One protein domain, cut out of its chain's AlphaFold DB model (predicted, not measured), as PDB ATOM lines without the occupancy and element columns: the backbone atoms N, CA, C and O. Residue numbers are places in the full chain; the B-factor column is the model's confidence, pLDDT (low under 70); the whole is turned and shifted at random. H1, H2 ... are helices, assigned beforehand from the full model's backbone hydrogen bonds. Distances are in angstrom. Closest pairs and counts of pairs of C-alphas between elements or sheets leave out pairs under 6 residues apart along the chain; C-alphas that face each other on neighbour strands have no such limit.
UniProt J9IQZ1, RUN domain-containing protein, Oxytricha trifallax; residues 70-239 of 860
ATOM      1  N   LEU A  70     210.706 179.159 246.328       54.16
ATOM      2  CA  LEU A  70     211.211 179.205 247.703       54.16
ATOM      3  C   LEU A  70     212.508 180.030 247.775       54.16
ATOM      4  O   LEU A  70     213.600 179.467 247.806       54.16
ATOM      5  N   LEU A  71     212.399 181.363 247.816       57.38
ATOM      6  CA  LEU A  71     213.538 182.212 248.188       57.38
ATOM      7  C   LEU A  71     213.805 182.067 249.691       57.38
ATOM      8  O   LEU A  71     212.928 182.350 250.513       57.38
ATOM      9  N   THR A  72     215.018 181.658 250.056       68.12
ATOM     10  CA  THR A  72     215.460 181.610 251.454       68.12
ATOM     11  C   THR A  72     215.599 183.019 252.030       68.12
ATOM     12  O   THR A  72     215.833 183.988 251.307       68.12
ATOM     13  N   ASP A  73     215.522 183.161 253.355       67.44
ATOM     14  CA  ASP A  73     215.637 184.484 253.985       67.44
ATOM     15  C   ASP A  73     217.014 185.135 253.754       67.44
ATOM     16  O   ASP A  73     217.106 186.359 253.676       67.44
ATOM     17  N   LYS A  74     218.068 184.333 253.535       63.16
ATOM     18  CA  LYS A  74     219.384 184.823 253.089       63.16
ATOM     19  C   LYS A  74     219.327 185.446 251.691       63.16
ATOM     20  O   LYS A  74     219.908 186.504 251.475       63.16
ATOM     21  N   GLU A  75     218.624 184.818 250.749       62.41
ATOM     22  CA  GLU A  75     218.457 185.349 249.390       62.41
ATOM     23  C   GLU A  75     217.594 186.612 249.395       62.41
ATOM     24  O   GLU A  75     217.966 187.596 248.760       62.41
ATOM     25  N   LYS A  76     216.512 186.648 250.185       65.19
ATOM     26  CA  LYS A  76     215.722 187.874 250.399       65.19
ATOM     27  C   LYS A  76     216.595 189.007 250.950       65.19
ATOM     28  O   LYS A  76     216.597 190.102 250.392       65.19
ATOM     29  N   GLN A  77     217.385 188.746 251.997       69.25
ATOM     30  CA  GLN A  77     218.316 189.733 252.558       69.25
ATOM     31  C   GLN A  77     219.347 190.212 251.529       69.25
ATOM     32  O   GLN A  77     219.588 191.415 251.446       69.25
ATOM     33  N   PHE A  78     219.910 189.314 250.715       67.94
ATOM     34  CA  PHE A  78     220.820 189.685 249.628       67.94
ATOM     35  C   PHE A  78     220.141 190.590 248.589       67.94
ATOM     36  O   PHE A  78     220.715 191.609 248.212       67.94
ATOM     37  N   ILE A  79     218.910 190.274 248.172       69.44
ATOM     38  CA  ILE A  79     218.120 191.084 247.230       69.44
ATOM     39  C   ILE A  79     217.905 192.504 247.788       69.44
ATOM     40  O   ILE A  79     218.195 193.487 247.101       69.44
ATOM     41  N   PHE A  80     217.479 192.628 249.052       73.12
ATOM     42  CA  PHE A  80     217.319 193.930 249.712       73.12
ATOM     43  C   PHE A  80     218.653 194.684 249.851       73.12
ATOM     44  O   PHE A  80     218.711 195.877 249.556       73.12
ATOM     45  N   GLN A  81     219.738 194.017 250.254       75.94
ATOM     46  CA  GLN A  81     221.062 194.641 250.377       75.94
ATOM     47  C   GLN A  81     221.616 195.107 249.023       75.94
ATOM     48  O   GLN A  81     222.150 196.214 248.939       75.94
ATOM     49  N   TYR A  82     221.444 194.317 247.958       76.81
ATOM     50  CA  TYR A  82     221.853 194.692 246.604       76.81
ATOM     51  C   TYR A  82     221.111 195.953 246.146       76.81
ATOM     52  O   TYR A  82     221.747 196.916 245.718       76.81
ATOM     53  N   ALA A  83     219.788 196.001 246.330       75.44
ATOM     54  CA  ALA A  83     218.972 197.153 245.949       75.44
ATOM     55  C   ALA A  83     219.249 198.426 246.776       75.44
ATOM     56  O   ALA A  83     219.101 199.532 246.257       75.44
ATOM     57  N   LYS A  84     219.678 198.295 248.042       82.31
ATOM     58  CA  LYS A  84     220.121 199.430 248.878       82.31
ATOM     59  C   LYS A  84     221.517 199.950 248.511       82.31
ATOM     60  O   LYS A  84     221.852 201.080 248.869       82.31
ATOM     61  N   SER A  85     222.356 199.141 247.861       78.19
ATOM     62  CA  SER A  85     223.770 199.471 247.645       78.19
ATOM     63  C   SER A  85     223.977 200.622 246.648       78.19
ATOM     64  O   SER A  85     223.243 200.767 245.672       78.19
ATOM     65  N   ASN A  86     224.986 201.465 246.898       67.56
ATOM     66  CA  ASN A  86     225.346 202.553 245.987       67.56
ATOM     67  C   ASN A  86     226.260 202.009 244.873       67.56
ATOM     68  O   ASN A  86     227.381 201.604 245.196       67.56
ATOM     69  N   PRO A  87     225.884 202.065 243.581       64.69
ATOM     70  CA  PRO A  87     226.739 201.605 242.479       64.69
ATOM     71  C   PRO A  87     228.112 202.294 242.418       64.69
ATOM     72  O   PRO A  87     229.064 201.699 241.925       64.69
ATOM     73  N   GLN A  88     228.251 203.522 242.932       58.94
ATOM     74  CA  GLN A  88     229.541 204.222 243.017       58.94
ATOM     75  C   GLN A  88     230.435 203.698 244.156       58.94
ATOM     76  O   GLN A  88     231.655 203.836 244.086       58.94
ATOM     77  N   ALA A  89     229.848 203.092 245.195       50.75
ATOM     78  CA  ALA A  89     230.564 202.470 246.314       50.75
ATOM     79  C   ALA A  89     230.815 200.963 246.107       50.75
ATOM     80  O   ALA A  89     231.578 200.348 246.852       50.75
ATOM     81  N   VAL A  90     230.193 200.355 245.090       53.41
ATOM     82  CA  VAL A  90     230.429 198.964 244.680       53.41
ATOM     83  C   VAL A  90     231.801 198.873 243.993       53.41
ATOM     84  O   VAL A  90     231.943 198.848 242.773       53.41
ATOM     85  N   HIS A  91     232.860 198.805 244.807       45.59
ATOM     86  CA  HIS A  91     234.264 198.695 244.379       45.59
ATOM     87  C   HIS A  91     234.619 197.368 243.663       45.59
ATOM     88  O   HIS A  91     235.795 197.076 243.445       45.59
ATOM     89  N   THR A  92     233.637 196.545 243.285       50.34
ATOM     90  CA  THR A  92     233.831 195.218 242.671       50.34
ATOM     91  C   THR A  92     234.115 195.265 241.164       50.34
ATOM     92  O   THR A  92     234.377 194.225 240.558       50.34
ATOM     93  N   GLY A  93     234.094 196.453 240.548       48.59
ATOM     94  CA  GLY A  93     234.358 196.636 239.117       48.59
ATOM     95  C   GLY A  93     233.158 196.354 238.206       48.59
ATOM     96  O   GLY A  93     233.340 196.143 237.006       48.59
ATOM     97  N   GLU A  94     231.937 196.342 238.748       57.47
ATOM     98  CA  GLU A  94     230.713 196.330 237.938       57.47
ATOM     99  C   GLU A  94     230.538 197.665 237.197       57.47
ATOM    100  O   GLU A  94     230.756 198.739 237.756       57.47
ATOM    101  N   SER A  95     230.131 197.618 235.924       71.88
ATOM    102  CA  SER A  95     229.736 198.831 235.205       71.88
ATOM    103  C   SER A  95     228.353 199.302 235.658       71.88
ATOM    104  O   SER A  95     227.491 198.490 235.999       71.88
ATOM    105  N   MET A  96     228.107 200.614 235.595       70.44
ATOM    106  CA  MET A  96     226.811 201.215 235.948       70.44
ATOM    107  C   MET A  96     225.639 200.563 235.185       70.44
ATOM    108  O   MET A  96     224.621 200.230 235.789       70.44
ATOM    109  N   ASP A  97     225.824 200.260 233.895       74.06
ATOM    110  CA  ASP A  97     224.853 199.524 233.067       74.06
ATOM    111  C   ASP A  97     224.543 198.114 233.587       74.06
ATOM    112  O   ASP A  97     223.438 197.601 233.391       74.06
ATOM    113  N   ARG A  98     225.529 197.444 234.196       76.69
ATOM    114  CA  ARG A  98     225.356 196.104 234.759       76.69
ATOM    115  C   ARG A  98     224.550 196.172 236.050       76.69
ATOM    116  O   ARG A  98     223.588 195.420 236.188       76.69
ATOM    117  N   PHE A  99     224.905 197.101 236.936       80.62
ATOM    118  CA  PHE A  99     224.157 197.351 238.164       80.62
ATOM    119  C   PHE A  99     222.696 197.707 237.859       80.62
ATOM    120  O   PHE A  99     221.789 197.095 238.413       80.62
ATOM    121  N   ALA A 100     222.452 198.615 236.906       82.62
ATOM    122  CA  ALA A 100     221.103 199.005 236.493       82.62
ATOM    123  C   ALA A 100     220.258 197.811 236.004       82.62
ATOM    124  O   ALA A 100     219.096 197.682 236.381       82.62
ATOM    125  N   LYS A 101     220.842 196.898 235.213       83.12
ATOM    126  CA  LYS A 101     220.158 195.671 234.757       83.12
ATOM    127  C   LYS A 101     219.827 194.729 235.912       83.12
ATOM    128  O   LYS A 101     218.704 194.239 235.986       83.12
ATOM    129  N   ASN A 102     220.780 194.500 236.814       81.38
ATOM    130  CA  ASN A 102     220.558 193.678 238.002       81.38
ATOM    131  C   ASN A 102     219.481 194.295 238.912       81.38
ATOM    132  O   ASN A 102     218.635 193.572 239.429       81.38
ATOM    133  N   LEU A 103     219.461 195.625 239.052       87.50
ATOM    134  CA  LEU A 103     218.448 196.338 239.825       87.50
ATOM    135  C   LEU A 103     217.050 196.205 239.208       87.50
ATOM    136  O   LEU A 103     216.114 195.905 239.937       87.50
ATOM    137  N   ILE A 104     216.903 196.350 237.884       88.56
ATOM    138  CA  ILE A 104     215.622 196.101 237.192       88.56
ATOM    139  C   ILE A 104     215.118 194.680 237.491       88.56
ATOM    140  O   ILE A 104     213.949 194.512 237.825       88.56
ATOM    141  N   ILE A 105     215.995 193.670 237.425       84.62
ATOM    142  CA  ILE A 105     215.647 192.271 237.735       84.62
ATOM    143  C   ILE A 105     215.203 192.123 239.198       84.62
ATOM    144  O   ILE A 105     214.182 191.493 239.461       84.62
ATOM    145  N   VAL A 106     215.930 192.727 240.142       85.75
ATOM    146  CA  VAL A 106     215.590 192.715 241.574       85.75
ATOM    147  C   VAL A 106     214.235 193.374 241.841       85.75
ATOM    148  O   VAL A 106     213.404 192.784 242.527       85.75
ATOM    149  N   ILE A 107     213.965 194.545 241.255       92.69
ATOM    150  CA  ILE A 107     212.657 195.199 241.385       92.69
ATOM    151  C   ILE A 107     211.553 194.346 240.750       92.69
ATOM    152  O   ILE A 107     210.490 194.207 241.345       92.69
ATOM    153  N   ASN A 108     211.805 193.702 239.605       94.44
ATOM    154  CA  ASN A 108     210.852 192.784 238.973       94.44
ATOM    155  C   ASN A 108     210.493 191.602 239.893       94.44
ATOM    156  O   ASN A 108     209.321 191.248 239.989       94.44
ATOM    157  N   GLN A 109     211.456 191.055 240.650       88.00
ATOM    158  CA  GLN A 109     211.179 190.003 241.641       88.00
ATOM    159  C   GLN A 109     210.273 190.465 242.789       88.00
ATOM    160  O   GLN A 109     209.504 189.655 243.302       88.00
ATOM    161  N   PHE A 110     210.293 191.748 243.170       93.19
ATOM    162  CA  PHE A 110     209.336 192.269 244.153       93.19
ATOM    163  C   PHE A 110     207.886 192.230 243.645       93.19
ATOM    164  O   PHE A 110     206.975 192.077 244.454       93.19
ATOM    165  N   PHE A 111     207.678 192.322 242.326       96.00
ATOM    166  CA  PHE A 111     206.359 192.255 241.692       96.00
ATOM    167  C   PHE A 111     205.922 190.847 241.265       96.00
ATOM    168  O   PHE A 111     204.720 190.596 241.213       96.00
ATOM    169  N   GLU A 112     206.853 189.941 240.954       93.69
ATOM    170  CA  GLU A 112     206.536 188.560 240.553       93.69
ATOM    171  C   GLU A 112     206.399 187.607 241.747       93.69
ATOM    172  O   GLU A 112     205.547 186.718 241.734       93.69
ATOM    173  N   TYR A 113     207.226 187.760 242.786       88.44
ATOM    174  CA  TYR A 113     207.293 186.768 243.857       88.44
ATOM    175  C   TYR A 113     206.031 186.787 244.728       88.44
ATOM    176  O   TYR A 113     205.744 187.750 245.443       88.44
ATOM    177  N   GLY A 114     205.281 185.685 244.665       90.00
ATOM    178  CA  GLY A 114     203.997 185.523 245.338       90.00
ATOM    179  C   GLY A 114     202.802 186.139 244.602       90.00
ATOM    180  O   GLY A 114     201.737 186.185 245.201       90.00
ATOM    181  N   PHE A 115     202.937 186.606 243.356       95.88
ATOM    182  CA  PHE A 115     201.786 187.031 242.544       95.88
ATOM    183  C   PHE A 115     200.862 185.843 242.212       95.88
ATOM    184  O   PHE A 115     201.341 184.746 241.915       95.88
ATOM    185  N   THR A 116     199.542 186.058 242.227       93.94
ATOM    186  CA  THR A 116     198.525 185.056 241.876       93.94
ATOM    187  C   THR A 116     197.561 185.581 240.809       93.94
ATOM    188  O   THR A 116     196.928 186.629 240.966       93.94
ATOM    189  N   GLU A 117     197.396 184.821 239.717       92.94
ATOM    190  CA  GLU A 117     196.513 185.219 238.606       92.94
ATOM    191  C   GLU A 117     195.051 185.383 239.033       92.94
ATOM    192  O   GLU A 117     194.315 186.224 238.517       92.94
ATOM    193  N   GLN A 118     194.621 184.557 239.987       89.56
ATOM    194  CA  GLN A 118     193.316 184.638 240.622       89.56
ATOM    195  C   GLN A 118     193.493 185.163 242.045       89.56
ATOM    196  O   GLN A 118     194.409 184.766 242.766       89.56
ATOM    197  N   SER A 119     192.603 186.065 242.436       87.38
ATOM    198  CA  SER A 119     192.555 186.651 243.768       87.38
ATOM    199  C   SER A 119     191.339 186.113 244.513       87.38
ATOM    200  O   SER A 119     190.252 186.034 243.948       87.38
ATOM    201  N   GLU A 120     191.488 185.792 245.799       81.38
ATOM    202  CA  GLU A 120     190.379 185.264 246.610       81.38
ATOM    203  C   GLU A 120     189.187 186.237 246.705       81.38
ATOM    204  O   GLU A 120     188.037 185.809 246.803       81.38
ATOM    205  N   SER A 121     189.441 187.550 246.639       81.88
ATOM    206  CA  SER A 121     188.415 188.598 246.719       81.88
ATOM    207  C   SER A 121     187.981 189.170 245.365       81.88
ATOM    208  O   SER A 121     187.027 189.948 245.317       81.88
ATOM    209  N   SER A 122     188.658 188.825 244.266       82.25
ATOM    210  CA  SER A 122     188.407 189.389 242.935       82.25
ATOM    211  C   SER A 122     188.087 188.287 241.922       82.25
ATOM    212  O   SER A 122     188.874 187.383 241.668       82.25
ATOM    213  N   LYS A 123     186.914 188.394 241.283       86.88
ATOM    214  CA  LYS A 123     186.491 187.486 240.198       86.88
ATOM    215  C   LYS A 123     187.246 187.713 238.880       86.88
ATOM    216  O   LYS A 123     186.979 187.007 237.910       86.88
ATOM    217  N   LYS A 124     188.116 188.724 238.809       90.75
ATOM    218  CA  LYS A 124     188.892 189.054 237.615       90.75
ATOM    219  C   LYS A 124     190.183 188.238 237.650       90.75
ATOM    220  O   LYS A 124     191.005 188.441 238.539       90.75
ATOM    221  N   GLN A 125     190.349 187.322 236.698       93.19
ATOM    222  CA  GLN A 125     191.657 186.728 236.434       93.19
ATOM    223  C   GLN A 125     192.541 187.780 235.757       93.19
ATOM    224  O   GLN A 125     192.065 188.541 234.914       93.19
ATOM    225  N   VAL A 126     193.798 187.832 236.175       94.31
ATOM    226  CA  VAL A 126     194.809 188.801 235.757       94.31
ATOM    227  C   VAL A 126     196.049 187.990 235.399       94.31
ATOM    228  O   VAL A 126     196.651 187.399 236.288       94.31
ATOM    229  N   GLU A 127     196.434 187.911 234.125       92.19
ATOM    230  CA  GLU A 127     197.487 186.965 233.701       92.19
ATOM    231  C   GLU A 127     198.880 187.381 234.199       92.19
ATOM    232  O   GLU A 127     199.776 186.554 234.367       92.19
ATOM    233  N   HIS A 128     199.085 188.678 234.444       95.62
ATOM    234  CA  HIS A 128     200.373 189.220 234.861       95.62
ATOM    235  C   HIS A 128     200.213 190.481 235.714       95.62
ATOM    236  O   HIS A 128     199.355 191.318 235.434       95.62
ATOM    237  N   TYR A 129     201.114 190.708 236.678       96.94
ATOM    238  CA  TYR A 129     201.073 191.893 237.551       96.94
ATOM    239  C   TYR A 129     201.064 193.228 236.777       96.94
ATOM    240  O   TYR A 129     200.555 194.237 237.267       96.94
ATOM    241  N   TRP A 130     201.595 193.236 235.546       97.00
ATOM    242  CA  TRP A 130     201.526 194.384 234.635       97.00
ATOM    243  C   TRP A 130     200.099 194.881 234.406       97.00
ATOM    244  O   TRP A 130     199.894 196.084 234.307       97.00
ATOM    245  N   GLU A 131     199.107 193.995 234.331       95.81
ATOM    246  CA  GLU A 131     197.719 194.406 234.125       95.81
ATOM    247  C   GLU A 131     197.223 195.253 235.298       95.81
ATOM    248  O   GLU A 131     196.702 196.342 235.053       95.81
ATOM    249  N   LEU A 132     197.500 194.836 236.544       96.62
ATOM    250  CA  LEU A 132     197.214 195.623 237.751       96.62
ATOM    251  C   LEU A 132     197.950 196.963 237.736       96.62
ATOM    252  O   LEU A 132     197.346 197.990 238.033       96.62
ATOM    253  N   ILE A 133     199.235 196.977 237.358       97.69
ATOM    254  CA  ILE A 133     200.002 198.223 237.204       97.69
ATOM    255  C   ILE A 133     199.337 199.138 236.170       97.69
ATOM    256  O   ILE A 133     199.158 200.329 236.407       97.69
ATOM    257  N   SER A 134     198.937 198.582 235.031       96.19
ATOM    258  CA  SER A 134     198.381 199.326 233.906       96.19
ATOM    259  C   SER A 134     196.956 199.839 234.158       96.19
ATOM    260  O   SER A 134     196.542 200.820 233.534       96.19
ATOM    261  N   GLU A 135     196.207 199.167 235.035       94.94
ATOM    262  CA  GLU A 135     194.864 199.524 235.492       94.94
ATOM    263  C   GLU A 135     194.934 200.572 236.607       94.94
ATOM    264  O   GLU A 135     194.290 201.616 236.503       94.94
ATOM    265  N   TYR A 136     195.758 200.330 237.629       95.75
ATOM    266  CA  TYR A 136     195.829 201.159 238.832       95.75
ATOM    267  C   TYR A 136     196.657 202.437 238.638       95.75
ATOM    268  O   TYR A 136     196.212 203.520 239.007       95.75
ATOM    269  N   PHE A 137     197.807 202.347 237.961       96.56
ATOM    270  CA  PHE A 137     198.662 203.494 237.634       96.56
ATOM    271  C   PHE A 137     198.375 204.058 236.233       96.56
ATOM    272  O   PHE A 137     199.258 204.610 235.579       96.56
ATOM    273  N   ASN A 138     197.138 203.938 235.738       95.31
ATOM    274  CA  ASN A 138     196.750 204.402 234.399       95.31
ATOM    275  C   ASN A 138     197.053 205.895 234.140       95.31
ATOM    276  O   ASN A 138     197.387 206.258 233.014       95.31
ATOM    277  N   ASN A 139     196.999 206.728 235.183       93.44
ATOM    278  CA  ASN A 139     197.286 208.164 235.151       93.44
ATOM    279  C   ASN A 139     198.791 208.497 235.136       93.44
ATOM    280  O   ASN A 139     199.162 209.655 234.937       93.44
ATOM    281  N   TYR A 140     199.673 207.518 235.360       94.81
ATOM    282  CA  TYR A 140     201.116 207.743 235.358       94.81
ATOM    283  C   TYR A 140     201.619 207.866 233.915       94.81
ATOM    284  O   TYR A 140     201.253 207.089 233.025       94.81
ATOM    285  N   SER A 141     202.500 208.842 233.681       95.06
ATOM    286  CA  SER A 141     203.029 209.122 232.338       95.06
ATOM    287  C   SER A 141     203.833 207.944 231.777       95.06
ATOM    288  O   SER A 141     203.773 207.687 230.576       95.06
ATOM    289  N   SER A 142     204.499 207.168 232.636       96.25
ATOM    290  CA  SER A 142     205.236 205.961 232.255       96.25
ATOM    291  C   SER A 142     204.302 204.873 231.731       96.25
ATOM    292  O   SER A 142     204.541 204.335 230.654       96.25
ATOM    293  N   VAL A 143     203.191 204.595 232.418       96.50
ATOM    294  CA  VAL A 143     202.172 203.633 231.954       96.50
ATOM    295  C   VAL A 143     201.539 204.085 230.637       96.50
ATOM    296  O   VAL A 143     201.412 203.277 229.714       96.50
ATOM    297  N   SER A 144     201.190 205.369 230.520       95.44
ATOM    298  CA  SER A 144     200.649 205.943 229.280       95.44
ATOM    299  C   SER A 144     201.620 205.792 228.101       95.44
ATOM    300  O   SER A 144     201.231 205.323 227.031       95.44
ATOM    301  N   TYR A 145     202.902 206.100 228.312       96.50
ATOM    302  CA  TYR A 145     203.944 205.957 227.297       96.50
ATOM    303  C   TYR A 145     204.182 204.496 226.893       96.50
ATOM    304  O   TYR A 145     204.274 204.212 225.700       96.50
ATOM    305  N   ILE A 146     204.227 203.551 227.845       95.69
ATOM    306  CA  ILE A 146     204.368 202.117 227.535       95.69
ATOM    307  C   ILE A 146     203.216 201.639 226.643       95.69
ATOM    308  O   ILE A 146     203.476 201.042 225.597       95.69
ATOM    309  N   LYS A 147     201.964 201.966 227.000       94.12
ATOM    310  CA  LYS A 147     200.775 201.622 226.198       94.12
ATOM    311  C   LYS A 147     200.815 202.227 224.789       94.12
ATOM    312  O   LYS A 147     200.354 201.591 223.848       94.12
ATOM    313  N   GLN A 148     201.366 203.432 224.632       94.00
ATOM    314  CA  GLN A 148     201.477 204.095 223.330       94.00
ATOM    315  C   GLN A 148     202.611 203.527 222.456       94.00
ATOM    316  O   GLN A 148     202.431 203.372 221.252       94.00
ATOM    317  N   GLN A 149     203.786 203.250 223.031       93.19
ATOM    318  CA  GLN A 149     204.998 202.934 222.261       93.19
ATOM    319  C   GLN A 149     205.170 201.451 221.933       93.19
ATOM    320  O   GLN A 149     205.749 201.118 220.901       93.19
ATOM    321  N   MET A 150     204.727 200.558 222.817       85.38
ATOM    322  CA  MET A 150     205.057 199.129 222.730       85.38
ATOM    323  C   MET A 150     203.995 198.318 221.960       85.38
ATOM    324  O   MET A 150     204.179 197.127 221.713       85.38
ATOM    325  N   GLY A 151     202.914 198.979 221.525       82.31
ATOM    326  CA  GLY A 151     201.800 198.379 220.788       82.31
ATOM    327  C   GLY A 151     200.912 197.485 221.659       82.31
ATOM    328  O   GLY A 151     201.043 197.451 222.876       82.31
ATOM    329  N   SER A 152     199.997 196.756 221.018       81.94
ATOM    330  CA  SER A 152     199.178 195.708 221.654       81.94
ATOM    331  C   SER A 152     199.746 194.295 221.462       81.94
ATOM    332  O   SER A 152     199.146 193.325 221.916       81.94
ATOM    333  N   THR A 153     200.873 194.160 220.757       76.25
ATOM    334  CA  THR A 153     201.421 192.877 220.285       76.25
ATOM    335  C   THR A 153     202.559 192.315 221.139       76.25
ATOM    336  O   THR A 153     202.931 191.160 220.941       76.25
ATOM    337  N   GLN A 154     203.124 193.096 222.065       75.94
ATOM    338  CA  GLN A 154     204.146 192.614 222.999       75.94
ATOM    339  C   GLN A 154     203.532 191.907 224.213       75.94
ATOM    340  O   GLN A 154     202.341 192.044 224.509       75.94
ATOM    341  N   LYS A 155     204.356 191.118 224.911       85.38
ATOM    342  CA  LYS A 155     203.921 190.322 226.068       85.38
ATOM    343  C   LYS A 155     203.958 191.145 227.360       85.38
ATOM    344  O   LYS A 155     204.845 191.977 227.547       85.38
ATOM    345  N   SER A 156     203.073 190.831 228.308       89.00
ATOM    346  CA  SER A 156     202.993 191.486 229.626       89.00
ATOM    347  C   SER A 156     204.321 191.626 230.403       89.00
ATOM    348  O   SER A 156     204.520 192.691 230.994       89.00
ATOM    349  N   PRO A 157     205.267 190.661 230.366       90.06
ATOM    350  CA  PRO A 157     206.596 190.825 230.971       90.06
ATOM    351  C   PRO A 157     207.479 191.899 230.303       90.06
ATOM    352  O   PRO A 157     208.286 192.551 230.961       90.06
ATOM    353  N   GLU A 158     207.344 192.120 228.992       88.12
ATOM    354  CA  GLU A 158     208.151 193.116 228.267       88.12
ATOM    355  C   GLU A 158     207.687 194.540 228.601       88.12
ATOM    356  O   GLU A 158     208.517 195.425 228.839       88.12
ATOM    357  N   TYR A 159     206.369 194.751 228.715       93.19
ATOM    358  CA  TYR A 159     205.809 196.006 229.224       93.19
ATOM    359  C   TYR A 159     206.259 196.288 230.664       93.19
ATOM    360  O   TYR A 159     206.630 197.421 230.971       93.19
ATOM    361  N   SER A 160     206.272 195.273 231.538       95.19
ATOM    362  CA  SER A 160     206.578 195.454 232.960       95.19
ATOM    363  C   SER A 160     208.040 195.825 233.218       95.19
ATOM    364  O   SER A 160     208.310 196.799 233.920       95.19
ATOM    365  N   LEU A 161     208.989 195.130 232.580       93.62
ATOM    366  CA  LEU A 161     210.419 195.455 232.651       93.62
ATOM    367  C   LEU A 161     210.712 196.844 232.070       93.62
ATOM    368  O   LEU A 161     211.545 197.590 232.597       93.62
ATOM    369  N   SER A 162     210.001 197.219 231.005       93.81
ATOM    370  CA  SER A 162     210.112 198.545 230.401       93.81
ATOM    371  C   SER A 162     209.566 199.627 231.333       93.81
ATOM    372  O   SER A 162     210.232 200.638 231.533       93.81
ATOM    373  N   TRP A 163     208.420 199.400 231.981       96.88
ATOM    374  CA  TRP A 163     207.862 200.304 232.990       96.88
ATOM    375  C   TRP A 163     208.772 200.464 234.213       96.88
ATOM    376  O   TRP A 163     209.044 201.599 234.597       96.88
ATOM    377  N   ILE A 164     209.324 199.373 234.764       96.44
ATOM    378  CA  ILE A 164     210.330 199.431 235.844       96.44
ATOM    379  C   ILE A 164     211.525 200.285 235.403       96.44
ATOM    380  O   ILE A 164     211.998 201.130 236.161       96.44
ATOM    381  N   THR A 165     211.983 200.116 234.158       93.75
ATOM    382  CA  THR A 165     213.077 200.920 233.597       93.75
ATOM    383  C   THR A 165     212.729 202.411 233.562       93.75
ATOM    384  O   THR A 165     213.588 203.218 233.903       93.75
ATOM    385  N   LEU A 166     211.498 202.802 233.211       95.31
ATOM    386  CA  LEU A 166     211.077 204.212 233.243       95.31
ATOM    387  C   LEU A 166     210.980 204.744 234.678       95.31
ATOM    388  O   LEU A 166     211.586 205.762 234.996       95.31
ATOM    389  N   VAL A 167     210.281 204.015 235.552       95.38
ATOM    390  CA  VAL A 167     210.009 204.401 236.946       95.38
ATOM    391  C   VAL A 167     211.285 204.537 237.781       95.38
ATOM    392  O   VAL A 167     211.341 205.386 238.666       95.38
ATOM    393  N   LEU A 168     212.335 203.766 237.479       93.31
ATOM    394  CA  LEU A 168     213.656 203.921 238.101       93.31
ATOM    395  C   LEU A 168     214.389 205.218 237.700       93.31
ATOM    396  O   LEU A 168     215.293 205.626 238.420       93.31
ATOM    397  N   ASN A 169     214.013 205.863 236.588       90.44
ATOM    398  CA  ASN A 169     214.577 207.146 236.143       90.44
ATOM    399  C   ASN A 169     213.739 208.365 236.565       90.44
ATOM    400  O   ASN A 169     214.125 209.493 236.261       90.44
ATOM    401  N   GLU A 170     212.592 208.169 237.217       91.69
ATOM    402  CA  GLU A 170     211.739 209.262 237.687       91.69
ATOM    403  C   GLU A 170     211.887 209.469 239.199       91.69
ATOM    404  O   GLU A 170     211.902 208.521 239.988       91.69
ATOM    405  N   GLU A 171     211.978 210.729 239.629       90.00
ATOM    406  CA  GLU A 171     212.236 211.061 241.030       90.00
ATOM    407  C   GLU A 171     211.104 210.582 241.954       90.00
ATOM    408  O   GLU A 171     209.957 211.005 241.838       90.00
ATOM    409  N   ASN A 172     211.443 209.711 242.910       91.69
ATOM    410  CA  ASN A 172     210.539 209.116 243.907       91.69
ATOM    411  C   ASN A 172     209.349 208.295 243.359       91.69
ATOM    412  O   ASN A 172     208.572 207.773 244.159       91.69
ATOM    413  N   VAL A 173     209.200 208.108 242.044       94.56
ATOM    414  CA  VAL A 173     208.012 207.443 241.473       94.56
ATOM    415  C   VAL A 173     207.880 205.999 241.958       94.56
ATOM    416  O   VAL A 173     206.792 205.611 242.372       94.56
ATOM    417  N   LEU A 174     208.977 205.232 242.046       95.56
ATOM    418  CA  LEU A 174     208.944 203.867 242.601       95.56
ATOM    419  C   LEU A 174     208.444 203.828 244.056       95.56
ATOM    420  O   LEU A 174     207.702 202.923 244.433       95.56
ATOM    421  N   TYR A 175     208.832 204.818 244.865       95.81
ATOM    422  CA  TYR A 175     208.405 204.933 246.260       95.81
ATOM    423  C   TYR A 175     206.899 205.212 246.360       95.81
ATOM    424  O   TYR A 175     206.206 204.567 247.148       95.81
ATOM    425  N   TYR A 176     206.378 206.121 245.527       96.25
ATOM    426  CA  TYR A 176     204.941 206.389 245.458       96.25
ATOM    427  C   TYR A 176     204.153 205.175 244.947       96.25
ATOM    428  O   TYR A 176     203.146 204.828 245.557       96.25
ATOM    429  N   CYS A 177     204.644 204.465 243.924       97.00
ATOM    430  CA  CYS A 177     204.025 203.223 243.449       97.00
ATOM    431  C   CYS A 177     203.891 202.184 244.574       97.00
ATOM    432  O   CYS A 177     202.810 201.635 244.779       97.00
ATOM    433  N   PHE A 178     204.951 201.937 245.353       97.69
ATOM    434  CA  PHE A 178     204.867 201.026 246.500       97.69
ATOM    435  C   PHE A 178     203.892 201.530 247.574       97.69
ATOM    436  O   PHE A 178     203.089 200.748 248.078       97.69
ATOM    437  N   HIS A 179     203.896 202.826 247.894       96.81
ATOM    438  CA  HIS A 179     202.967 203.404 248.868       96.81
ATOM    439  C   HIS A 179     201.489 203.257 248.450       96.81
ATOM    440  O   HIS A 179     200.639 202.910 249.275       96.81
ATOM    441  N   GLU A 180     201.167 203.489 247.175       96.81
ATOM    442  CA  GLU A 180     199.817 203.289 246.636       96.81
ATOM    443  C   GLU A 180     199.431 201.800 246.616       96.81
ATOM    444  O   GLU A 180     198.329 201.458 247.046       96.81
ATOM    445  N   ILE A 181     200.349 200.894 246.251       97.50
ATOM    446  CA  ILE A 181     200.137 199.435 246.343       97.50
ATOM    447  C   ILE A 181     199.791 199.010 247.775       97.50
ATOM    448  O   ILE A 181     198.794 198.323 247.979       97.50
ATOM    449  N   PHE A 182     200.547 199.457 248.785       97.44
ATOM    450  CA  PHE A 182     200.261 199.122 250.188       97.44
ATOM    451  C   PHE A 182     198.930 199.683 250.699       97.44
ATOM    452  O   PHE A 182     198.379 199.160 251.671       97.44
ATOM    453  N   SER A 183     198.419 200.727 250.048       96.75
ATOM    454  CA  SER A 183     197.125 201.341 250.352       96.75
ATOM    455  C   SER A 183     195.955 200.631 249.653       96.75
ATOM    456  O   SER A 183     194.805 200.812 250.056       96.75
ATOM    457  N   ASN A 184     196.220 199.809 248.631       96.44
ATOM    458  CA  ASN A 184     195.199 199.183 247.796       96.44
ATOM    459  C   ASN A 184     195.010 197.688 248.106       96.44
ATOM    460  O   ASN A 184     195.746 196.826 247.623       96.44
ATOM    461  N   GLN A 185     193.939 197.367 248.836       95.19
ATOM    462  CA  GLN A 185     193.579 195.981 249.165       95.19
ATOM    463  C   GLN A 185     193.289 195.112 247.929       95.19
ATOM    464  O   GLN A 185     193.605 193.929 247.955       95.19
ATOM    465  N   TYR A 186     192.747 195.676 246.842       95.12
ATOM    466  CA  TYR A 186     192.512 194.935 245.594       95.12
ATOM    467  C   TYR A 186     193.821 194.608 244.862       95.12
ATOM    468  O   TYR A 186     193.946 193.543 244.270       95.12
ATOM    469  N   PHE A 187     194.829 195.485 244.929       96.56
ATOM    470  CA  PHE A 187     196.151 195.164 244.381       96.56
ATOM    471  C   PHE A 187     196.808 194.051 245.209       96.56
ATOM    472  O   PHE A 187     197.284 193.060 244.665       96.56
ATOM    473  N   LEU A 188     196.783 194.187 246.539       96.81
ATOM    474  CA  LEU A 188     197.376 193.226 247.473       96.81
ATOM    475  C   LEU A 188     196.666 191.864 247.511       96.81
ATOM    476  O   LEU A 188     197.278 190.882 247.928       96.81
ATOM    477  N   SER A 189     195.402 191.773 247.091       95.94
ATOM    478  CA  SER A 189     194.659 190.510 247.074       95.94
ATOM    479  C   SER A 189     195.045 189.580 245.918       95.94
ATOM    480  O   SER A 189     194.598 188.434 245.899       95.94
ATOM    481  N   HIS A 190     195.864 190.051 244.972       96.62
ATOM    482  CA  HIS A 190     196.543 189.253 243.941       96.62
ATOM    483  C   HIS A 190     197.952 188.799 244.375       96.62
ATOM    484  O   HIS A 190     198.784 188.454 243.538       96.62
ATOM    485  N   TYR A 191     198.248 188.836 245.679       96.19
ATOM    486  CA  TYR A 191     199.536 188.430 246.233       96.19
ATOM    487  C   TYR A 191     199.367 187.512 247.446       96.19
ATOM    488  O   TYR A 191     198.665 187.846 248.401       96.19
ATOM    489  N   ASP A 192     200.071 186.380 247.433       93.44
ATOM    490  CA  ASP A 192     200.123 185.417 248.532       93.44
ATOM    491  C   ASP A 192     200.635 186.093 249.813       93.44
ATOM    492  O   ASP A 192     201.711 186.707 249.845       93.44
ATOM    493  N   GLN A 193     199.857 185.971 250.888       93.19
ATOM    494  CA  GLN A 193     200.114 186.649 252.155       93.19
ATOM    495  C   GLN A 193     201.386 186.156 252.868       93.19
ATOM    496  O   GLN A 193     202.005 186.917 253.605       93.19
ATOM    497  N   LYS A 194     201.801 184.902 252.654       88.06
ATOM    498  CA  LYS A 194     202.954 184.264 253.319       88.06
ATOM    499  C   LYS A 194     204.242 184.371 252.510       88.06
ATOM    500  O   LYS A 194     205.325 184.326 253.090       88.06
ATOM    501  N   LEU A 195     204.133 184.451 251.185       85.19
ATOM    502  CA  LEU A 195     205.279 184.446 250.280       85.19
ATOM    503  C   LEU A 195     205.642 185.850 249.792       85.19
ATOM    504  O   LEU A 195     206.822 186.185 249.780       85.19
ATOM    505  N   SER A 196     204.668 186.678 249.409       91.75
ATOM    506  CA  SER A 196     204.967 187.925 248.696       91.75
ATOM    507  C   SER A 196     205.722 188.962 249.532       91.75
ATOM    508  O   SER A 196     205.486 189.136 250.734       91.75
ATOM    509  N   PHE A 197     206.583 189.730 248.863       91.44
ATOM    510  CA  PHE A 197     207.268 190.868 249.479       91.44
ATOM    511  C   PHE A 197     206.286 191.982 249.883       91.44
ATOM    512  O   PHE A 197     206.509 192.650 250.892       91.44
ATOM    513  N   PHE A 198     205.171 192.161 249.160       95.81
ATOM    514  CA  PHE A 198     204.204 193.222 249.468       95.81
ATOM    515  C   PHE A 198     203.413 193.007 250.767       95.81
ATOM    516  O   PHE A 198     202.972 193.978 251.392       95.81
ATOM    517  N   HIS A 199     203.245 191.759 251.210       94.12
ATOM    518  CA  HIS A 199     202.679 191.479 252.532       94.12
ATOM    519  C   HIS A 199     203.744 191.451 253.631       94.12
ATOM    520  O   HIS A 199     203.490 191.977 254.711       94.12
ATOM    521  N   ASN A 200     204.937 190.913 253.352       92.31
ATOM    522  CA  ASN A 200     205.913 190.571 254.394       92.31
ATOM    523  C   ASN A 200     207.055 191.584 254.604       92.31
ATOM    524  O   ASN A 200     207.676 191.552 255.660       92.31
ATOM    525  N   ASN A 201     207.343 192.471 253.642       94.06
ATOM    526  CA  ASN A 201     208.534 193.340 253.658       94.06
ATOM    527  C   ASN A 201     208.221 194.796 253.257       94.06
ATOM    528  O   ASN A 201     208.899 195.408 252.425       94.06
ATOM    529  N   ARG A 202     207.130 195.353 253.800       95.75
ATOM    530  CA  ARG A 202     206.630 196.686 253.413       95.75
ATOM    531  C   ARG A 202     207.620 197.804 253.725       95.75
ATOM    532  O   ARG A 202     207.843 198.673 252.885       95.75
ATOM    533  N   GLU A 203     208.213 197.787 254.916       94.06
ATOM    534  CA  GLU A 203     209.147 198.829 255.348       94.06
ATOM    535  C   GLU A 203     210.441 198.780 254.527       94.06
ATOM    536  O   GLU A 203     210.922 199.815 254.069       94.06
ATOM    537  N   GLU A 204     210.946 197.581 254.236       91.31
ATOM    538  CA  GLU A 204     212.172 197.372 253.466       91.31
ATOM    539  C   GLU A 204     212.003 197.749 251.988       91.31
ATOM    540  O   GLU A 204     212.931 198.299 251.395       91.31
ATOM    541  N   LEU A 205     210.823 197.530 251.393       93.38
ATOM    542  CA  LEU A 205     210.493 198.009 250.042       93.38
ATOM    543  C   LEU A 205     210.440 199.548 249.976       93.38
ATOM    544  O   LEU A 205     210.966 200.158 249.034       93.38
ATOM    545  N   LEU A 206     209.862 200.199 250.991       95.56
ATOM    546  CA  LEU A 206     209.863 201.663 251.122       95.56
ATOM    547  C   LEU A 206     211.276 202.227 251.380       95.56
ATOM    548  O   LEU A 206     211.611 203.309 250.897       95.56
ATOM    549  N   GLU A 207     212.123 201.509 252.116       92.31
ATOM    550  CA  GLU A 207     213.514 201.891 252.383       92.31
ATOM    551  C   GLU A 207     214.424 201.685 251.159       92.31
ATOM    552  O   GLU A 207     215.258 202.544 250.856       92.31
ATOM    553  N   VAL A 208     214.237 200.590 250.411       90.44
ATOM    554  CA  VAL A 208     214.929 200.329 249.140       90.44
ATOM    555  C   VAL A 208     214.595 201.403 248.116       90.44
ATOM    556  O   VAL A 208     215.503 201.997 247.544       90.44
ATOM    557  N   SER A 209     213.312 201.701 247.902       93.44
ATOM    558  CA  SER A 209     212.903 202.710 246.915       93.44
ATOM    559  C   SER A 209     213.416 204.117 247.263       93.44
ATOM    560  O   SER A 209     213.860 204.837 246.367       93.44
ATOM    561  N   LYS A 210     213.484 204.477 248.555       92.31
ATOM    562  CA  LYS A 210     214.197 205.682 249.029       92.31
ATOM    563  C   LYS A 210     215.701 205.633 248.742       92.31
ATOM    564  O   LYS A 210     216.250 206.617 248.253       92.31
ATOM    565  N   SER A 211     216.362 204.511 249.029       88.50
ATOM    566  CA  SER A 211     217.806 204.328 248.801       88.50
ATOM    567  C   SER A 211     218.173 204.453 247.317       88.50
ATOM    568  O   SER A 211     219.090 205.191 246.966       88.50
ATOM    569  N   ILE A 212     217.409 203.805 246.433       86.81
ATOM    570  CA  ILE A 212     217.572 203.879 244.971       86.81
ATOM    571  C   ILE A 212     217.499 205.331 244.484       86.81
ATOM    572  O   ILE A 212     218.355 205.766 243.712       86.81
ATOM    573  N   TYR A 213     216.514 206.095 244.969       85.31
ATOM    574  CA  TYR A 213     216.381 207.514 244.639       85.31
ATOM    575  C   TYR A 213     217.572 208.346 245.145       85.31
ATOM    576  O   TYR A 213     218.120 209.154 244.394       85.31
ATOM    577  N   GLN A 214     218.028 208.119 246.383       86.94
ATOM    578  CA  GLN A 214     219.192 208.815 246.953       86.94
ATOM    579  C   GLN A 214     220.475 208.608 246.130       86.94
ATOM    580  O   GLN A 214     221.281 209.533 246.025       86.94
ATOM    581  N   HIS A 215     220.637 207.444 245.490       83.19
ATOM    582  CA  HIS A 215     221.782 207.143 244.617       83.19
ATOM    583  C   HIS A 215     221.704 207.784 243.219       83.19
ATOM    584  O   HIS A 215     222.661 207.658 242.455       83.19
ATOM    585  N   LYS A 216     220.605 208.478 242.874       82.25
ATOM    586  CA  LYS A 216     220.394 209.183 241.588       82.25
ATOM    587  C   LYS A 216     220.709 208.321 240.358       82.25
ATOM    588  O   LYS A 216     221.461 208.707 239.461       82.25
ATOM    589  N   LEU A 217     220.142 207.121 240.350       78.62
ATOM    590  CA  LEU A 217     220.367 206.097 239.335       78.62
ATOM    591  C   LEU A 217     219.750 206.459 237.975       78.62
ATOM    592  O   LEU A 217     218.586 206.186 237.712       78.62
ATOM    593  N   MET A 218     220.571 207.017 237.084       80.19
ATOM    594  CA  MET A 218     220.191 207.306 235.699       80.19
ATOM    595  C   MET A 218     220.576 206.146 234.773       80.19
ATOM    596  O   MET A 218     221.749 205.932 234.464       80.19
ATOM    597  N   ILE A 219     219.580 205.410 234.286       85.25
ATOM    598  CA  ILE A 219     219.756 204.337 233.302       85.25
ATOM    599  C   ILE A 219     219.813 204.978 231.912       85.25
ATOM    600  O   ILE A 219     218.783 205.235 231.287       85.25
ATOM    601  N   ASN A 220     221.012 205.257 231.405       81.75
ATOM    602  CA  ASN A 220     221.157 205.899 230.101       81.75
ATOM    603  C   ASN A 220     220.762 204.936 228.964       81.75
ATOM    604  O   ASN A 220     221.465 203.973 228.661       81.75
ATOM    605  N   SER A 221     219.616 205.185 228.325       84.75
ATOM    606  CA  SER A 221     219.150 204.402 227.180       84.75
ATOM    607  C   SER A 221     218.397 205.274 226.176       84.75
ATOM    608  O   SER A 221     217.710 206.227 226.546       84.75
ATOM    609  N   LYS A 222     218.449 204.903 224.888       88.19
ATOM    610  CA  LYS A 222     217.649 205.559 223.832       88.19
ATOM    611  C   LYS A 222     216.140 205.497 224.111       88.19
ATOM    612  O   LYS A 222     215.400 206.347 223.629       88.19
ATOM    613  N   PHE A 223     215.691 204.497 224.870       89.12
ATOM    614  CA  PHE A 223     214.299 204.342 225.282       89.12
ATOM    615  C   PHE A 223     213.902 205.376 226.344       89.12
ATOM    616  O   PHE A 223     212.888 206.052 226.186       89.12
ATOM    617  N   ASN A 224     214.751 205.570 227.357       89.00
ATOM    618  CA  ASN A 224     214.547 206.578 228.399       89.00
ATOM    619  C   ASN A 224     214.665 207.998 227.839       89.00
ATOM    620  O   ASN A 224     213.888 208.860 228.227       89.00
ATOM    621  N   GLN A 225     215.560 208.240 226.873       90.62
ATOM    622  CA  GLN A 225     215.643 209.535 226.191       90.62
ATOM    623  C   GLN A 225     214.317 209.895 225.500       90.62
ATOM    624  O   GLN A 225     213.759 210.956 225.761       90.62
ATOM    625  N   LYS A 226     213.757 208.974 224.701       94.44
ATOM    626  CA  LYS A 226     212.435 209.155 224.077       94.44
ATOM    627  C   LYS A 226     211.322 209.386 225.105       94.44
ATOM    628  O   LYS A 226     210.426 210.185 224.851       94.44
ATOM    629  N   TYR A 227     211.384 208.725 226.263       95.69
ATOM    630  CA  TYR A 227     210.424 208.947 227.344       95.69
ATOM    631  C   TYR A 227     210.553 210.345 227.969       95.69
ATOM    632  O   TYR A 227     209.549 211.016 228.182       95.69
ATOM    633  N   GLN A 228     211.776 210.831 228.192       93.50
ATOM    634  CA  GLN A 228     212.014 212.198 228.668       93.50
ATOM    635  C   GLN A 228     211.526 213.250 227.664       93.50
ATOM    636  O   GLN A 228     211.004 214.292 228.059       93.50
ATOM    637  N   ASP A 229     211.640 212.979 226.365       94.44
ATOM    638  CA  ASP A 229     211.116 213.870 225.328       94.44
ATOM    639  C   ASP A 229     209.572 213.832 225.270       94.44
ATOM    640  O   ASP A 229     208.942 214.890 225.212       94.44
ATOM    641  N   TYR A 230     208.951 212.659 225.454       95.50
ATOM    642  CA  TYR A 230     207.501 212.523 225.669       95.50
ATOM    643  C   TYR A 230     207.005 213.275 226.918       95.50
ATOM    644  O   TYR A 230     205.965 213.930 226.869       95.50
ATOM    645  N   LEU A 231     207.744 213.241 228.035       93.00
ATOM    646  CA  LEU A 231     207.391 213.993 229.245       93.00
ATOM    647  C   LEU A 231     207.388 215.509 228.996       93.00
ATOM    648  O   LEU A 231     206.459 216.195 229.433       93.00
ATOM    649  N   LYS A 232     208.374 216.033 228.253       94.38
ATOM    650  CA  LYS A 232     208.420 217.451 227.847       94.38
ATOM    651  C   LYS A 232     207.237 217.821 226.951       94.38
ATOM    652  O   LYS A 232     206.633 218.873 227.146       94.38
ATOM    653  N   GLU A 233     206.887 216.965 225.992       93.94
ATOM    654  CA  GLU A 233     205.752 217.183 225.089       93.94
ATOM    655  C   GLU A 233     204.407 217.136 225.836       93.94
ATOM    656  O   GLU A 233     203.599 218.057 225.718       93.94
ATOM    657  N   SER A 234     204.207 216.138 226.700       90.12
ATOM    658  CA  SER A 234     203.043 216.015 227.590       90.12
ATOM    659  C   SER A 234     202.901 217.210 228.541       90.12
ATOM    660  O   SER A 234     201.791 217.690 228.794       90.12
ATOM    661  N   LEU A 235     204.013 217.737 229.066       88.62
ATOM    662  CA  LEU A 235     204.006 218.960 229.869       88.62
ATOM    663  C   LEU A 235     203.620 220.183 229.023       88.62
ATOM    664  O   LEU A 235     202.755 220.951 229.439       88.62
ATOM    665  N   LYS A 236     204.191 220.334 227.822       92.06
ATOM    666  CA  LYS A 236     203.873 221.424 226.885       92.06
ATOM    667  C   LYS A 236     202.387 221.434 226.503       92.06
ATOM    668  O   LYS A 236     201.766 222.493 226.556       92.06
ATOM    669  N   LEU A 237     201.809 220.273 226.190       89.00
ATOM    670  CA  LEU A 237     200.382 220.129 225.876       89.00
ATOM    671  C   LEU A 237     199.492 220.509 227.069       89.00
ATOM    672  O   LEU A 237     198.551 221.285 226.907       89.00
ATOM    673  N   ARG A 238     199.818 220.042 228.284       85.62
ATOM    674  CA  ARG A 238     199.089 220.427 229.509       85.62
ATOM    675  C   ARG A 238     199.204 221.921 229.814       85.62
ATOM    676  O   ARG A 238     198.221 222.535 230.220       85.62
ATOM    677  N   MET A 239     200.369 222.532 229.590       88.19
ATOM    678  CA  MET A 239     200.541 223.982 229.730       88.19
ATOM    679  C   MET A 239     199.687 224.755 228.719       88.19
ATOM    680  O   MET A 239     199.042 225.722 229.105       88.19
TER     681      MET A 239
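This is residues 70 to 239 of the 860 residues of the protein "RUN domain-containing protein" of Oxytricha trifallax (UniProt J9IQZ1). Look for a compact body of crossed helices in which H2 and H5 cross at its core, H3 and H4 pack on H5, and H6, H9 and H1 make a row over one side, H9 between the other two. The longest helix, H10, packs on H4 with residues 227 to 231 at one end of this body. The printed part has 170 residues with ten named helices, H1 to H10 in order along the chain, and no named strand: the class is all helix, and the helix packing is mostly crossed. The radius of gyration of the C-alphas is 16.2 A, compact, and the spans are 43 by 42 by 28 A.

Start at H10, residues 222 to 239, which touches H4, residues 141 to 149, at a steep tilt of 66 degrees; their closest C-alphas, Tyr 145 and Tyr 227, are 7.1 A apart. H10 only just touches the hub, H5, residues 156 to 167, with 3 pairs of C-alphas within 8 A, the closest being Leu 166 and Asn 224 at 6.4 A. H4 and H5 form a helical hairpin, with C-alphas 142 and 166 closest at 6.2 A. On H5, residues 156 to 160 alone touch H3, residues 129 to 136, with C-alphas 130 and 160 closest at 5.4 A. H2, residues 96 to 112, touches H5 at a steep tilt of 57 degrees, opposite ways, with C-alphas 104 and 164 closest at 6.4 A. Farther out, H1, residues 73 to 84, touches H2 with residues 79 to 83 alone, C-alphas 83 and 103 being closest at 6.2 A. H1 touches H9, residues 202 to 214, at a shallow tilt of 30 degrees, the same way, with C-alphas 84 and 208 closest at 5.3 A. H9 touches H6, residues 173 to 183, at 14 degrees, shallow, opposite ways, with C-alphas 175 and 209 closest at 5.1 A. H7, residues 185 to 188, only just touches H6, with 3 pairs within 8 A, only at the corner, C-alphas 181 and 187 being closest at 6.2 A. H8, residues 197 to 200, only just touches H2, with 3 pairs within 8 A, C-alphas 110 and 197 being closest at 5.9 A. Every O i to N i+4 pair is within hydrogen-bond range in H1, H3, H4, H5, H6, H9 and H10, and 12 of 13 are in H2; H7 and H8 are too short for such a pair.

Find C-alpha 222 at (217.649, 205.559, 223.832); from there H10 runs 25.8 A to C-alpha 239 at (200.541, 223.982, 229.730). H2 measures 24.3 A, H9 18.6 A, H1 and H5 16.4 A each, and H6 15.3 A. H1 begins at C-alpha 73, (215.637, 184.484, 253.985).

The C-alphas of Thr 72 and Met 239 are the two farthest apart, 49.9 A. The printed part has no cut; the links H1 to H2 and H2 to H3 are long, the latter being residues 113 to 128. Mean pLDDT of the printed part is 87.0, with residues 70 to 79 and 86 to 94 under 70.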